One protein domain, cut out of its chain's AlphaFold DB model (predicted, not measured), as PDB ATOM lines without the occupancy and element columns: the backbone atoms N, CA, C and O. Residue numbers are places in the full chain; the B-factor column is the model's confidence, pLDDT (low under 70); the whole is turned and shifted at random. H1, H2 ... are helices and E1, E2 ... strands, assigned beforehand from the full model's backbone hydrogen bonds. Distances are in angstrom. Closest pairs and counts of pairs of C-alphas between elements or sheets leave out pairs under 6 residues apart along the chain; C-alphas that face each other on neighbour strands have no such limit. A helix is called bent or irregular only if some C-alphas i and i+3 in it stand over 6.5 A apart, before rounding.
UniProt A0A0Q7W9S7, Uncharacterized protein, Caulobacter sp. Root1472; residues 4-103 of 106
ATOM      1  N   PHE A   4     -42.997  -2.044 -58.765       98.12
ATOM      2  CA  PHE A   4     -44.078  -2.071 -57.792       98.12
ATOM      3  C   PHE A   4     -43.618  -1.403 -56.508       98.12
ATOM      4  O   PHE A   4     -42.444  -1.481 -56.141       98.12
ATOM      5  N   THR A   5     -44.570  -0.805 -55.806       98.19
ATOM      6  CA  THR A   5     -44.338  -0.181 -54.510       98.19
ATOM      7  C   THR A   5     -45.137  -0.916 -53.444       98.19
ATOM      8  O   THR A   5     -46.322  -1.192 -53.614       98.19
ATOM      9  N   ILE A   6     -44.478  -1.268 -52.347       97.69
ATOM     10  CA  ILE A   6     -45.058  -1.932 -51.185       97.69
ATOM     11  C   ILE A   6     -45.018  -0.948 -50.025       97.69
ATOM     12  O   ILE A   6     -43.960  -0.406 -49.705       97.69
ATOM     13  N   VAL A   7     -46.167  -0.743 -49.392       97.12
ATOM     14  CA  VAL A   7     -46.311   0.113 -48.214       97.12
ATOM     15  C   VAL A   7     -46.658  -0.769 -47.031       97.12
ATOM     16  O   VAL A   7     -47.659  -1.477 -47.047       97.12
ATOM     17  N   THR A   8     -45.834  -0.732 -45.997       95.81
ATOM     18  CA  THR A   8     -46.095  -1.386 -44.722       95.81
ATOM     19  C   THR A   8     -46.563  -0.340 -43.728       95.81
ATOM     20  O   THR A   8     -45.804   0.570 -43.398       95.81
ATOM     21  N   THR A   9     -47.785  -0.500 -43.234       94.50
ATOM     22  CA  THR A   9     -48.334   0.292 -42.134       94.50
ATOM     23  C   THR A   9     -48.381  -0.584 -40.894       94.50
ATOM     24  O   THR A   9     -48.930  -1.686 -40.933       94.50
ATOM     25  N   SER A  10     -47.810  -0.115 -39.791       93.12
ATOM     26  CA  SER A  10     -47.848  -0.811 -38.507       93.12
ATOM     27  C   SER A  10     -48.215   0.139 -37.383       93.12
ATOM     28  O   SER A  10     -47.574   1.174 -37.206       93.12
ATOM     29  N   ALA A  11     -49.207  -0.244 -36.591       93.12
ATOM     30  CA  ALA A  11     -49.601   0.449 -35.376       93.12
ATOM     31  C   ALA A  11     -49.357  -0.451 -34.163       93.12
ATOM     32  O   ALA A  11     -49.431  -1.675 -34.262       93.12
ATOM     33  N   THR A  12     -49.072   0.150 -33.012       91.88
ATOM     34  CA  THR A  12     -48.881  -0.568 -31.747       91.88
ATOM     35  C   THR A  12     -50.039  -0.271 -30.806       91.88
ATOM     36  O   THR A  12     -50.445   0.881 -30.658       91.88
ATOM     37  N   GLN A  13     -50.531  -1.288 -30.102       88.00
ATOM     38  CA  GLN A  13     -51.604  -1.140 -29.122       88.00
ATOM     39  C   GLN A  13     -51.245  -0.106 -28.047       88.00
ATOM     40  O   GLN A  13     -50.198  -0.182 -27.398       88.00
ATOM     41  N   GLY A  14     -52.144   0.857 -27.829       84.31
ATOM     42  CA  GLY A  14     -51.946   1.934 -26.856       84.31
ATOM     43  C   GLY A  14     -50.973   3.032 -27.304       84.31
ATOM     44  O   GLY A  14     -50.589   3.859 -26.475       84.31
ATOM     45  N   SER A  15     -50.580   3.047 -28.582       84.00
ATOM     46  CA  SER A  15     -49.857   4.140 -29.235       84.00
ATOM     47  C   SER A  15     -50.778   4.846 -30.229       84.00
ATOM     48  O   SER A  15     -51.449   4.192 -31.018       84.00
ATOM     49  N   ASP A  16     -50.765   6.179 -30.239       78.25
ATOM     50  CA  ASP A  16     -51.468   6.983 -31.252       78.25
ATOM     51  C   ASP A  16     -50.634   7.172 -32.540       78.25
ATOM     52  O   ASP A  16     -51.026   7.916 -33.438       78.25
ATOM     53  N   ALA A  17     -49.450   6.557 -32.620       81.38
ATOM     54  CA  ALA A  17     -48.546   6.670 -33.760       81.38
ATOM     55  C   ALA A  17     -48.524   5.373 -34.577       81.38
ATOM     56  O   ALA A  17     -48.231   4.305 -34.036       81.38
ATOM     57  N   ALA A  18     -48.778   5.508 -35.881       88.06
ATOM     58  CA  ALA A  18     -48.516   4.480 -36.878       88.06
ATOM     59  C   ALA A  18     -47.156   4.736 -37.541       88.06
ATOM     60  O   ALA A  18     -46.798   5.878 -37.845       88.06
ATOM     61  N   GLU A  19     -46.404   3.668 -37.771       91.19
ATOM     62  CA  GLU A  19     -45.189   3.682 -38.574       91.19
ATOM     63  C   GLU A  19     -45.529   3.243 -39.998       91.19
ATOM     64  O   GLU A  19     -46.179   2.217 -40.202       91.19
ATOM     65  N   VAL A  20     -45.088   4.033 -40.976       93.00
ATOM     66  CA  VAL A  20     -45.246   3.739 -42.402       93.00
ATOM     67  C   VAL A  20     -43.862   3.568 -43.012       93.00
ATOM     68  O   VAL A  20     -42.989   4.423 -42.846       93.00
ATOM     69  N   SER A  21     -43.661   2.459 -43.713       93.62
ATOM     70  CA  SER A  21     -42.435   2.142 -44.441       93.62
ATOM     71  C   SER A  21     -42.769   1.813 -45.889       93.62
ATOM     72  O   SER A  21     -43.698   1.049 -46.145       93.62
ATOM     73  N   THR A  22     -41.992   2.344 -46.831       95.31
ATOM     74  CA  THR A  22     -42.233   2.175 -48.268       95.31
ATOM     75  C   THR A  22     -41.015   1.548 -48.939       95.31
ATOM     76  O   THR A  22     -39.876   1.948 -48.692       95.31
ATOM     77  N   LEU A  23     -41.263   0.564 -49.801       96.00
ATOM     78  CA  LEU A  23     -40.270  -0.120 -50.623       96.00
ATOM     79  C   LEU A  23     -40.739  -0.111 -52.078       96.00
ATOM     80  O   LEU A  23     -41.778  -0.687 -52.376       96.00
ATOM     81  N   ALA A  24     -39.957   0.476 -52.981       96.81
ATOM     82  CA  ALA A  24     -40.158   0.340 -54.421       96.81
ATOM     83  C   ALA A  24     -39.069  -0.561 -55.014       96.81
ATOM     84  O   ALA A  24     -37.888  -0.385 -54.707       96.81
ATOM     85  N   ASP A  25     -39.466  -1.533 -55.835       97.12
ATOM     86  CA  ASP A  25     -38.541  -2.456 -56.499       97.12
ATOM     87  C   ASP A  25     -39.107  -2.963 -57.838       97.12
ATOM     88  O   ASP A  25     -40.303  -2.858 -58.126       97.12
ATOM     89  N   GLU A  26     -38.239  -3.521 -58.675       97.31
ATOM     90  CA  GLU A  26     -38.603  -4.169 -59.928       97.31
ATOM     91  C   GLU A  26     -38.883  -5.667 -59.723       97.31
ATOM     92  O   GLU A  26     -38.043  -6.414 -59.224       97.31
ATOM     93  N   PHE A  27     -40.028  -6.142 -60.214       96.75
ATOM     94  CA  PHE A  27     -40.420  -7.554 -60.154       96.75
ATOM     95  C   PHE A  27     -40.620  -8.125 -61.557       96.75
ATOM     96  O   PHE A  27     -40.951  -7.412 -62.502       96.75
ATOM     97  N   GLY A  28     -40.462  -9.436 -61.735       96.75
ATOM     98  CA  GLY A  28     -40.680 -10.090 -63.024       96.75
ATOM     99  C   GLY A  28     -42.124  -9.973 -63.521       96.75
ATOM    100  O   GLY A  28     -42.347  -9.906 -64.733       96.75
ATOM    101  N   ASN A  29     -43.095  -9.952 -62.604       95.62
ATOM    102  CA  ASN A  29     -44.520  -9.729 -62.857       95.62
ATOM    103  C   ASN A  29     -45.288  -9.453 -61.548       95.62
ATOM    104  O   ASN A  29     -44.737  -9.552 -60.454       95.62
ATOM    105  N   GLU A  30     -46.587  -9.179 -61.678       96.19
ATOM    106  CA  GLU A  30     -47.513  -8.970 -60.559       96.19
ATOM    107  C   GLU A  30     -47.558 -10.149 -59.574       96.19
ATOM    108  O   GLU A  30     -47.548  -9.942 -58.364       96.19
ATOM    109  N   SER A  31     -47.564 -11.397 -60.054       97.06
ATOM    110  CA  SER A  31     -47.612 -12.574 -59.171       97.06
ATOM    111  C   SER A  31     -46.375 -12.681 -58.277       97.06
ATOM    112  O   SER A  31     -46.467 -13.155 -57.145       97.06
ATOM    113  N   GLU A  32     -45.216 -12.240 -58.765       97.75
ATOM    114  CA  GLU A  32     -43.992 -12.174 -57.972       97.75
ATOM    115  C   GLU A  32     -44.072 -11.084 -56.894       97.75
ATOM    116  O   GLU A  32     -43.756 -11.364 -55.736       97.75
ATOM    117  N   ALA A  33     -44.567  -9.892 -57.239       97.50
ATOM    118  CA  ALA A  33     -44.790  -8.801 -56.288       97.50
ATOM    119  C   ALA A  33     -45.821  -9.182 -55.203       97.50
ATOM    120  O   ALA A  33     -45.593  -8.972 -54.008       97.50
ATOM    121  N   LEU A  34     -46.917  -9.848 -55.588       97.62
ATOM    122  CA  LEU A  34     -47.900 -10.425 -54.663       97.62
ATOM    123  C   LEU A  34     -47.267 -11.477 -53.742       97.62
ATOM    124  O   LEU A  34     -47.483 -11.467 -52.533       97.62
ATOM    125  N   GLY A  35     -46.447 -12.377 -54.287       97.81
ATOM    126  CA  GLY A  35     -45.757 -13.399 -53.497       97.81
ATOM    127  C   GLY A  35     -44.687 -12.834 -52.556       97.81
ATOM    128  O   GLY A  35     -44.377 -13.448 -51.533       97.81
ATOM    129  N   TYR A  36     -44.089 -11.692 -52.890       97.75
ATOM    130  CA  TYR A  36     -43.153 -10.985 -52.020       97.75
ATOM    131  C   TYR A  36     -43.879 -10.252 -50.887       97.75
ATOM    132  O   TYR A  36     -43.565 -10.486 -49.721       97.75
ATOM    133  N   SER A  37     -44.891  -9.444 -51.214       97.69
ATOM    134  CA  SER A  37     -45.701  -8.713 -50.225       97.69
ATOM    135  C   SER A  37     -46.416  -9.649 -49.247       97.69
ATOM    136  O   SER A  37     -46.417  -9.385 -48.047       97.69
ATOM    137  N   ARG A  38     -46.912 -10.803 -49.716       97.69
ATOM    138  CA  ARG A  38     -47.473 -11.846 -48.844       97.69
ATOM    139  C   ARG A  38     -46.488 -12.289 -47.768       97.69
ATOM    140  O   ARG A  38     -46.851 -12.361 -46.601       97.69
ATOM    141  N   ARG A  39     -45.246 -12.593 -48.158       97.12
ATOM    142  CA  ARG A  39     -44.210 -13.036 -47.216       97.12
ATOM    143  C   ARG A  39     -43.898 -11.945 -46.199       97.12
ATOM    144  O   ARG A  39     -43.748 -12.258 -45.030       97.12
ATOM    145  N   MET A  40     -43.850 -10.679 -46.616       96.19
ATOM    146  CA  MET A  40     -43.698  -9.571 -45.664       96.19
ATOM    147  C   MET A  40     -44.844  -9.525 -44.648       96.19
ATOM    148  O   MET A  40     -44.584  -9.391 -43.457       96.19
ATOM    149  N   ALA A  41     -46.091  -9.679 -45.100       96.75
ATOM    150  CA  ALA A  41     -47.251  -9.697 -44.214       96.75
ATOM    151  C   ALA A  41     -47.220 -10.898 -43.246       96.75
ATOM    152  O   ALA A  41     -47.458 -10.734 -42.054       96.75
ATOM    153  N   GLU A  42     -46.865 -12.093 -43.729       96.31
ATOM    154  CA  GLU A  42     -46.712 -13.294 -42.892       96.31
ATOM    155  C   GLU A  42     -45.625 -13.104 -41.816       96.31
ATOM    156  O   GLU A  42     -45.834 -13.458 -40.653       96.31
ATOM    157  N   GLU A  43     -44.490 -12.488 -42.165       94.50
ATOM    158  CA  GLU A  43     -43.434 -12.158 -41.199       94.50
ATOM    159  C   GLU A  43     -43.909 -11.126 -40.163       94.50
ATOM    160  O   GLU A  43     -43.617 -11.269 -38.973       94.50
ATOM    161  N   MET A  44     -44.686 -10.119 -40.576       93.94
ATOM    162  CA  MET A  44     -45.288  -9.153 -39.651       93.94
ATOM    163  C   MET A  44     -46.240  -9.819 -38.656       93.94
ATOM    164  O   MET A  44     -46.134  -9.544 -37.462       93.94
ATOM    165  N   VAL A  45     -47.114 -10.730 -39.105       93.94
ATOM    166  CA  VAL A  45     -47.972 -11.521 -38.203       93.94
ATOM    167  C   VAL A  45     -47.121 -12.330 -37.223       93.94
ATOM    168  O   VAL A  45     -47.391 -12.332 -36.021       93.94
ATOM    169  N   GLY A  46     -46.041 -12.957 -37.697       92.62
ATOM    170  CA  GLY A  46     -45.105 -13.698 -36.845       92.62
ATOM    171  C   GLY A  46     -44.459 -12.846 -35.740       92.62
ATOM    172  O   GLY A  46     -44.144 -13.361 -34.664       92.62
ATOM    173  N   LEU A  47     -44.302 -11.542 -35.977       91.69
ATOM    174  CA  LEU A  47     -43.757 -10.572 -35.022       91.69
ATOM    175  C   LEU A  47     -44.837  -9.810 -34.236       91.69
ATOM    176  O   LEU A  47     -44.505  -9.138 -33.258       91.69
ATOM    177  N   ALA A  48     -46.116  -9.938 -34.596       90.12
ATOM    178  CA  ALA A  48     -47.194  -9.087 -34.095       90.12
ATOM    179  C   ALA A  48     -47.315  -9.085 -32.571       90.12
ATOM    180  O   ALA A  48     -47.371  -8.024 -31.953       90.12
ATOM    181  N   HIS A  49     -47.254 -10.257 -31.934       86.69
ATOM    182  CA  HIS A  49     -47.306 -10.349 -30.473       86.69
ATOM    183  C   HIS A  49     -46.078  -9.706 -29.802       86.69
ATOM    184  O   HIS A  49     -46.190  -9.119 -28.727       86.69
ATOM    185  N   GLN A  50     -44.890  -9.816 -30.405       88.94
ATOM    186  CA  GLN A  50     -43.661  -9.233 -29.850       88.94
ATOM    187  C   GLN A  50     -43.658  -7.706 -29.955       88.94
ATOM    188  O   GLN A  50     -43.127  -7.034 -29.075       88.94
ATOM    189  N   LEU A  51     -44.264  -7.185 -31.021       86.44
ATOM    190  CA  LEU A  51     -44.374  -5.758 -31.314       86.44
ATOM    191  C   LEU A  51     -45.661  -5.128 -30.758       86.44
ATOM    192  O   LEU A  51     -45.850  -3.924 -30.899       86.44
ATOM    193  N   SER A  52     -46.532  -5.934 -30.136       91.38
ATOM    194  CA  SER A  52     -47.876  -5.532 -29.705       91.38
ATOM    195  C   SER A  52     -48.641  -4.816 -30.820       91.38
ATOM    196  O   SER A  52     -49.221  -3.757 -30.587       91.38
ATOM    197  N   LEU A  53     -48.597  -5.372 -32.038       90.62
ATOM    198  CA  LEU A  53     -49.273  -4.780 -33.188       90.62
ATOM    199  C   LEU A  53     -50.778  -4.678 -32.939       90.62
ATOM    200  O   LEU A  53     -51.401  -5.557 -32.334       90.62
ATOM    201  N   ASP A  54     -51.336  -3.577 -33.415       91.75
ATOM    202  CA  ASP A  54     -52.763  -3.381 -33.562       91.75
ATOM    203  C   ASP A  54     -53.155  -3.806 -34.982       91.75
ATOM    204  O   ASP A  54     -52.769  -3.166 -35.966       91.75
ATOM    205  N   PHE A  55     -53.848  -4.938 -35.082       89.62
ATOM    206  CA  PHE A  55     -54.228  -5.541 -36.355       89.62
ATOM    207  C   PHE A  55     -55.241  -4.697 -37.131       89.62
ATOM    208  O   PHE A  55     -55.187  -4.688 -38.357       89.62
ATOM    209  N   ASP A  56     -56.079  -3.915 -36.443       87.50
ATOM    210  CA  ASP A  56     -57.110  -3.095 -37.088       87.50
ATOM    211  C   ASP A  56     -56.500  -1.963 -37.936       87.50
ATOM    212  O   ASP A  56     -57.117  -1.477 -38.882       87.50
ATOM    213  N   TYR A  57     -55.265  -1.560 -37.622       84.94
ATOM    214  CA  TYR A  57     -54.567  -0.452 -38.278       84.94
ATOM    215  C   TYR A  57     -53.261  -0.867 -38.972       84.94
ATOM    216  O   TYR A  57     -52.563  -0.013 -39.522       84.94
ATOM    217  N   SER A  58     -52.910  -2.158 -38.954       92.69
ATOM    218  CA  SER A  58     -51.681  -2.667 -39.569       92.69
ATOM    219  C   SER A  58     -51.985  -3.426 -40.859       92.69
ATOM    220  O   SER A  58     -52.837  -4.308 -40.884       92.69
ATOM    221  N   ASN A  59     -51.271  -3.112 -41.940       95.44
ATOM    222  CA  ASN A  59     -51.455  -3.746 -43.248       95.44
ATOM    223  C   ASN A  59     -50.194  -3.671 -44.122       95.44
ATOM    224  O   ASN A  59     -49.257  -2.916 -43.848       95.44
ATOM    225  N   VAL A  60     -50.179  -4.466 -45.195       97.38
ATOM    226  CA  VAL A  60     -49.176  -4.369 -46.267       97.38
ATOM    227  C   VAL A  60     -49.879  -4.096 -47.594       97.38
ATOM    228  O   VAL A  60     -50.445  -5.008 -48.196       97.38
ATOM    229  N   GLY A  61     -49.842  -2.848 -48.052       97.19
ATOM    230  CA  GLY A  61     -50.399  -2.407 -49.329       97.19
ATOM    231  C   GLY A  61     -49.458  -2.654 -50.509       97.19
ATOM    232  O   GLY A  61     -48.239  -2.537 -50.375       97.19
ATOM    233  N   LEU A  62     -50.029  -2.965 -51.673       98.12
ATOM    234  CA  LEU A  62     -49.314  -3.140 -52.937       98.12
ATOM    235  C   LEU A  62     -49.826  -2.148 -53.986       98.12
ATOM    236  O   LEU A  62     -51.033  -2.004 -54.185       98.12
ATOM    237  N   TYR A  63     -48.891  -1.512 -54.684       98.25
ATOM    238  CA  TYR A  63     -49.147  -0.504 -55.703       98.25
ATOM    239  C   TYR A  63     -48.377  -0.822 -56.986       98.25
ATOM    240  O   TYR A  63     -47.230  -1.277 -56.943       98.25
ATOM    241  N   GLU A  64     -48.995  -0.549 -58.133       97.75
ATOM    242  CA  GLU A  64     -48.337  -0.637 -59.437       97.75
ATOM    243  C   GLU A  64     -47.451   0.598 -59.684       97.75
ATOM    244  O   GLU A  64     -47.900   1.735 -59.569       97.75
ATOM    245  N   GLY A  65     -46.195   0.383 -60.077       97.31
ATOM    246  CA  GLY A  65     -45.244   1.447 -60.403       97.31
ATOM    247  C   GLY A  65     -44.230   1.760 -59.302       97.31
ATOM    248  O   GLY A  65     -44.299   1.254 -58.180       97.31
ATOM    249  N   ASP A  66     -43.254   2.593 -59.664       97.00
ATOM    250  CA  ASP A  66     -42.272   3.177 -58.748       97.00
ATOM    251  C   ASP A  66     -42.833   4.494 -58.204       97.00
ATOM    252  O   ASP A  66     -42.902   5.484 -58.934       97.00
ATOM    253  N   LEU A  67     -43.291   4.464 -56.954       96.69
ATOM    254  CA  LEU A  67     -44.007   5.553 -56.288       96.69
ATOM    255  C   LEU A  67     -43.322   5.938 -54.965       96.69
ATOM    256  O   LEU A  67     -43.972   6.419 -54.041       96.69
ATOM    257  N   ILE A  68     -42.012   5.686 -54.835       93.50
ATOM    258  CA  ILE A  68     -41.269   5.862 -53.572       93.50
ATOM    259  C   ILE A  68     -41.294   7.303 -53.039       93.50
ATOM    260  O   ILE A  68     -41.204   7.520 -51.832       93.50
ATOM    261  N   ASP A  69     -41.420   8.276 -53.941       92.25
ATOM    262  CA  ASP A  69     -41.449   9.707 -53.630       92.25
ATOM    263  C   ASP A  69     -42.881  10.257 -53.464       92.25
ATOM    264  O   ASP A  69     -43.058  11.463 -53.263       92.25
ATOM    265  N   GLU A  70     -43.906   9.405 -53.571       92.75
ATOM    266  CA  GLU A  70     -45.313   9.801 -53.485       92.75
ATOM    267  C   GLU A  70     -45.904   9.544 -52.093       92.75
ATOM    268  O   GLU A  70     -45.500   8.639 -51.361       92.75
ATOM    269  N   GLU A  71     -46.892  10.361 -51.720       89.19
ATOM    270  CA  GLU A  71     -47.718  10.104 -50.541       89.19
ATOM    271  C   GLU A  71     -48.787   9.078 -50.928       89.19
ATOM    272  O   GLU A  71     -49.656   9.357 -51.755       89.19
ATOM    273  N   LEU A  72     -48.673   7.869 -50.379       93.19
ATOM    274  CA  LEU A  72     -49.500   6.732 -50.763       93.19
ATOM    275  C   LEU A  72     -50.596   6.468 -49.736       93.19
ATOM    276  O   LEU A  72     -50.325   6.310 -48.546       93.19
ATOM    277  N   ASP A  73     -51.819   6.348 -50.238       91.12
ATOM    278  CA  ASP A  73     -52.995   5.912 -49.497       91.12
ATOM    279  C   ASP A  73     -53.823   4.907 -50.332       91.12
ATOM    280  O   ASP A  73     -53.617   4.781 -51.547       91.12
ATOM    281  N   PRO A  74     -54.781   4.184 -49.724       90.44
ATOM    282  CA  PRO A  74     -55.633   3.231 -50.444       90.44
ATOM    283  C   PRO A  74     -56.539   3.848 -51.532       90.44
ATOM    284  O   PRO A  74     -57.053   3.135 -52.406       90.44
ATOM    285  N   ALA A  75     -56.743   5.170 -51.531       91.38
ATOM    286  CA  ALA A  75     -57.479   5.879 -52.577       91.38
ATOM    287  C   ALA A  75     -56.614   6.156 -53.821       91.38
ATOM    288  O   ALA A  75     -57.156   6.465 -54.888       91.38
ATOM    289  N   HIS A  76     -55.291   5.992 -53.727       94.81
ATOM    290  CA  HIS A  76     -54.378   6.144 -54.850       94.81
ATOM    291  C   HIS A  76     -54.769   5.208 -56.017       94.81
ATOM    292  O   HIS A  76     -55.036   4.018 -55.804       94.81
ATOM    293  N   PRO A  77     -54.781   5.687 -57.277       95.25
ATOM    294  CA  PRO A  77     -55.242   4.896 -58.424       95.25
ATOM    295  C   PRO A  77     -54.371   3.670 -58.713       95.25
ATOM    296  O   PRO A  77     -54.858   2.706 -59.294       95.25
ATOM    297  N   ALA A  78     -53.101   3.700 -58.303       96.62
ATOM    298  CA  ALA A  78     -52.188   2.573 -58.462       96.62
ATOM    299  C   ALA A  78     -52.343   1.491 -57.382       96.62
ATOM    300  O   ALA A  78     -51.680   0.460 -57.470       96.62
ATOM    301  N   PHE A  79     -53.169   1.717 -56.353       97.50
ATOM    302  CA  PHE A  79     -53.397   0.738 -55.296       97.50
ATOM    303  C   PHE A  79     -54.087  -0.505 -55.862       97.50
ATOM    304  O   PHE A  79     -55.165  -0.410 -56.456       97.50
ATOM    305  N   MET A  80     -53.451  -1.660 -55.670       97.62
ATOM    306  CA  MET A  80     -53.903  -2.964 -56.166       97.62
ATOM    307  C   MET A  80     -54.671  -3.752 -55.100       97.62
ATOM    308  O   MET A  80     -55.549  -4.554 -55.422       97.62
ATOM    309  N   GLY A  81     -54.355  -3.515 -53.830       97.06
ATOM    310  CA  GLY A  81     -54.941  -4.190 -52.679       97.06
ATOM    311  C   GLY A  81     -53.961  -4.244 -51.514       97.06
ATOM    312  O   GLY A  81     -52.809  -3.810 -51.628       97.06
ATOM    313  N   ALA A  82     -54.412  -4.793 -50.393       97.31
ATOM    314  CA  ALA A  82     -53.601  -4.921 -49.190       97.31
ATOM    315  C   ALA A  82     -53.732  -6.304 -48.561       97.31
ATOM    316  O   ALA A  82     -54.783  -6.940 -48.606       97.31
ATOM    317  N   TRP A  83     -52.651  -6.752 -47.933       97.56
ATOM    318  CA  TRP A  83     -52.702  -7.832 -46.961       97.56
ATOM    319  C   TRP A  83     -53.173  -7.253 -45.632       97.56
ATOM    320  O   TRP A  83     -52.457  -6.461 -45.016       97.56
ATOM    321  N   VAL A  84     -54.376  -7.644 -45.224       94.69
ATOM    322  CA  VAL A  84     -54.923  -7.394 -43.890       94.69
ATOM    323  C   VAL A  84     -54.428  -8.503 -42.968       94.69
ATOM    324  O   VAL A  84     -54.361  -9.670 -43.371       94.69
ATOM    325  N   LEU A  85     -54.011  -8.116 -41.766       93.38
ATOM    326  CA  LEU A  85     -53.427  -8.999 -40.766       93.38
ATOM    327  C   LEU A  85     -54.448  -9.227 -39.656       93.38
ATOM    328  O   LEU A  85     -55.107  -8.283 -39.235       93.38
ATOM    329  N   ASP A  86     -54.526 -10.448 -39.146       90.75
ATOM    330  CA  ASP A  86     -55.301 -10.776 -37.955       90.75
ATOM    331  C   ASP A  86     -54.620 -11.893 -37.139       90.75
ATOM    332  O   ASP A  86     -53.502 -12.332 -37.432       90.75
ATOM    333  N   GLU A  87     -55.285 -12.349 -36.075       85.94
ATOM    334  CA  GLU A  87     -54.793 -13.448 -35.235       85.94
ATOM    335  C   GLU A  87     -54.790 -14.813 -35.953       85.94
ATOM    336  O   GLU A  87     -54.100 -15.739 -35.513       85.94
ATOM    337  N   GLU A  88     -55.555 -14.965 -37.037       87.38
ATOM    338  CA  GLU A  88     -55.677 -16.196 -37.824       87.38
ATOM    339  C   GLU A  88     -54.642 -16.260 -38.964       87.38
ATOM    340  O   GLU A  88     -54.270 -17.356 -39.403       87.38
ATOM    341  N   GLY A  89     -54.121 -15.115 -39.412       91.19
ATOM    342  CA  GLY A  89     -53.055 -15.003 -40.397       91.19
ATOM    343  C   GLY A  89     -53.135 -13.730 -41.239       91.19
ATOM    344  O   GLY A  89     -53.223 -12.617 -40.729       91.19
ATOM    345  N   VAL A  90     -53.007 -13.903 -42.558       95.12
ATOM    346  CA  VAL A  90     -53.073 -12.807 -43.534       95.12
ATOM    347  C   VAL A  90     -54.097 -13.111 -44.616       95.12
ATOM    348  O   VAL A  90     -54.156 -14.232 -45.135       95.12
ATOM    349  N   ALA A  91     -54.852 -12.091 -45.008       95.50
ATOM    350  CA  ALA A  91     -55.816 -12.153 -46.098       95.50
ATOM    351  C   ALA A  91     -55.558 -11.017 -47.093       95.50
ATOM    352  O   ALA A  91     -55.363  -9.871 -46.698       95.50
ATOM    353  N   PHE A  92     -55.541 -11.330 -48.391       96.75
ATOM    354  CA  PHE A  92     -55.439 -10.298 -49.422       96.75
ATOM    355  C   PHE A  92     -56.822  -9.748 -49.739       96.75
ATOM    356  O   PHE A  92     -57.699 -10.505 -50.156       96.75
ATOM    357  N   VAL A  93     -56.974  -8.438 -49.598       96.25
ATOM    358  CA  VAL A  93     -58.177  -7.694 -49.956       96.25
ATOM    359  C   VAL A  93     -57.854  -6.846 -51.192       96.25
ATOM    360  O   VAL A  93     -57.009  -5.947 -51.110       96.25
ATOM    361  N   PRO A  94     -58.470  -7.129 -52.354       96.00
ATOM    362  CA  PRO A  94     -58.283  -6.335 -53.566       96.00
ATOM    363  C   PRO A  94     -58.727  -4.880 -53.379       96.00
ATOM    364  O   PRO A  94     -59.597  -4.589 -52.563       96.00
ATOM    365  N   ALA A  95     -58.179  -3.966 -54.180       95.06
ATOM    366  CA  ALA A  95     -58.435  -2.532 -54.035       95.06
ATOM    367  C   ALA A  95     -59.918  -2.131 -54.101       95.06
ATOM    368  O   ALA A  95     -60.323  -1.219 -53.384       95.06
ATOM    369  N   ASP A  96     -60.722  -2.779 -54.950       92.00
ATOM    370  CA  ASP A  96     -62.161  -2.500 -55.032       92.00
ATOM    371  C   ASP A  96     -62.864  -2.826 -53.702       92.00
ATOM    372  O   ASP A  96     -63.544  -1.971 -53.141       92.00
ATOM    373  N   GLU A  97     -62.602  -4.008 -53.139       91.25
ATOM    374  CA  GLU A  97     -63.191  -4.477 -51.875       91.25
ATOM    375  C   GLU A  97     -62.679  -3.684 -50.660       91.25
ATOM    376  O   GLU A  97     -63.438  -3.359 -49.743       91.25
ATOM    377  N   PHE A  98     -61.395  -3.319 -50.666       88.81
ATOM    378  CA  PHE A  98     -60.777  -2.550 -49.586       88.81
ATOM    379  C   PHE A  98     -61.420  -1.163 -49.445       88.81
ATOM    380  O   PHE A  98     -61.781  -0.740 -48.348       88.81
ATOM    381  N   ARG A  99     -61.635  -0.472 -50.572       84.00
ATOM    382  CA  ARG A  99     -62.247   0.867 -50.597       84.00
ATOM    383  C   ARG A  99     -63.728   0.845 -50.220       84.00
ATOM    384  O   ARG A  99     -64.220   1.803 -49.622       84.00
ATOM    385  N   GLU A 100     -64.444  -0.223 -50.565       78.19
ATOM    386  CA  GLU A 100     -65.830  -0.414 -50.128       78.19
ATOM    387  C   GLU A 100     -65.911  -0.583 -48.604       78.19
ATOM    388  O   GLU A 100     -66.773   0.031 -47.975       78.19
ATOM    389  N   SER A 101     -64.957  -1.304 -48.009       68.06
ATOM    390  CA  SER A 101     -64.897  -1.566 -46.563       68.06
ATOM    391  C   SER A 101     -64.604  -0.308 -45.729       68.06
ATOM    392  O   SER A 101     -65.167  -0.139 -44.651       68.06
ATOM    393  N   GLU A 102     -63.782   0.623 -46.231       61.09
ATOM    394  CA  GLU A 102     -63.557   1.932 -45.584       61.09
ATOM    395  C   GLU A 102     -64.763   2.884 -45.695       61.09
ATOM    396  O   GLU A 102     -64.871   3.858 -44.947       61.09
ATOM    397  N   THR A 103     -65.678   2.628 -46.636       55.22
ATOM    398  CA  THR A 103     -66.802   3.526 -46.937       55.22
ATOM    399  C   THR A 103     -68.056   3.211 -46.115       55.22
ATOM    400  O   THR A 103     -68.990   4.011 -46.137       55.22
TER     401      THR A 103
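This is residues 4 to 103 of the 106 residues of an uncharacterized protein of Caulobacter sp. Root1472 (UniProt A0A0Q7W9S7). A twisted sheet of five antiparallel strands curls round one long helix, H1, which covers one of its faces. On the opposite face, the short helix H2 stands up from the sheet beside E4 and E5, and the long link of residues 65 to 78 loops over that face near one end of the strands. The printed part has 100 residues, with named elements in the order E1, E2, H1, E3, E4, E5, H2, and the sheet's order is E2, E1, E3, E4, E5. The class is mixed, helices and strands; the whole is compact, with a radius of gyration of the C-alphas of 12.9 A and spans of 35 by 27 by 25 A.

E1, residues 4 to 12, begins at C-alpha 4 (-44.078, -2.071, -57.792) and is 26.5 A long. E2, residues 18 to 26, is also 26.5 A long. E3, residues 53 to 64, measures 26.6 A and bends by 78 degrees at residue 56. E4 is residues 79 to 85, 17.5 A, and E5 residues 90 to 94, 13.0 A. H1, residues 30 to 51, begins at C-alpha 30 (-47.513, -8.970, -60.559) and measures 29.6 A; it has a kink of 31 degrees near residue 45 and is irregular, with C-alphas 46 and 49 7.5 A apart. H2, residues 95 to 102, is 10.8 A long and ends at C-alpha 102 (-63.557, 1.932, -45.584).

The edge strands are E2 and E5. E1 and E3 are antiparallel at 171 degrees, with N 7 and O 61 2.9 A apart, within hydrogen-bond range. E1 and E2 form a hairpin, with N 8 and O 21 at 2.8 A. E3, E4 and E5 form a meander, each strand the antiparallel neighbour of the one before: N 62 and O 81 are 2.9 A apart, and N 84 and O 91 2.8 A. E2, H1 and E3 make a split strand-helix-strand unit, two strands running the same way with E1 between them, and its crossover is right-handed. H1 is on the sheet; its closest C-alphas to E3 are those of Ala 41 and Val 60, 6.0 A apart. H2 is on the opposite face at a height over the sheet of 7.5 A, its line rising 58 degrees from the local plane. The closest C-alphas of E4 and H2 are those of Gly 81 and Ala 95, 4.1 A apart. H1 and H2 are apart. In H2 every O i to N i+4 pair is within hydrogen-bond range, in H1 15 of 18.

The two C-alphas farthest apart, those of Gly 14 and Gly 28, are 39.7 A apart. The printed part has no cut. The link from E3 to E4 is long, 14 residues; the other links are tight. The mean pLDDT of the printed part is 92.4, and residues 101 to 103 are under 70.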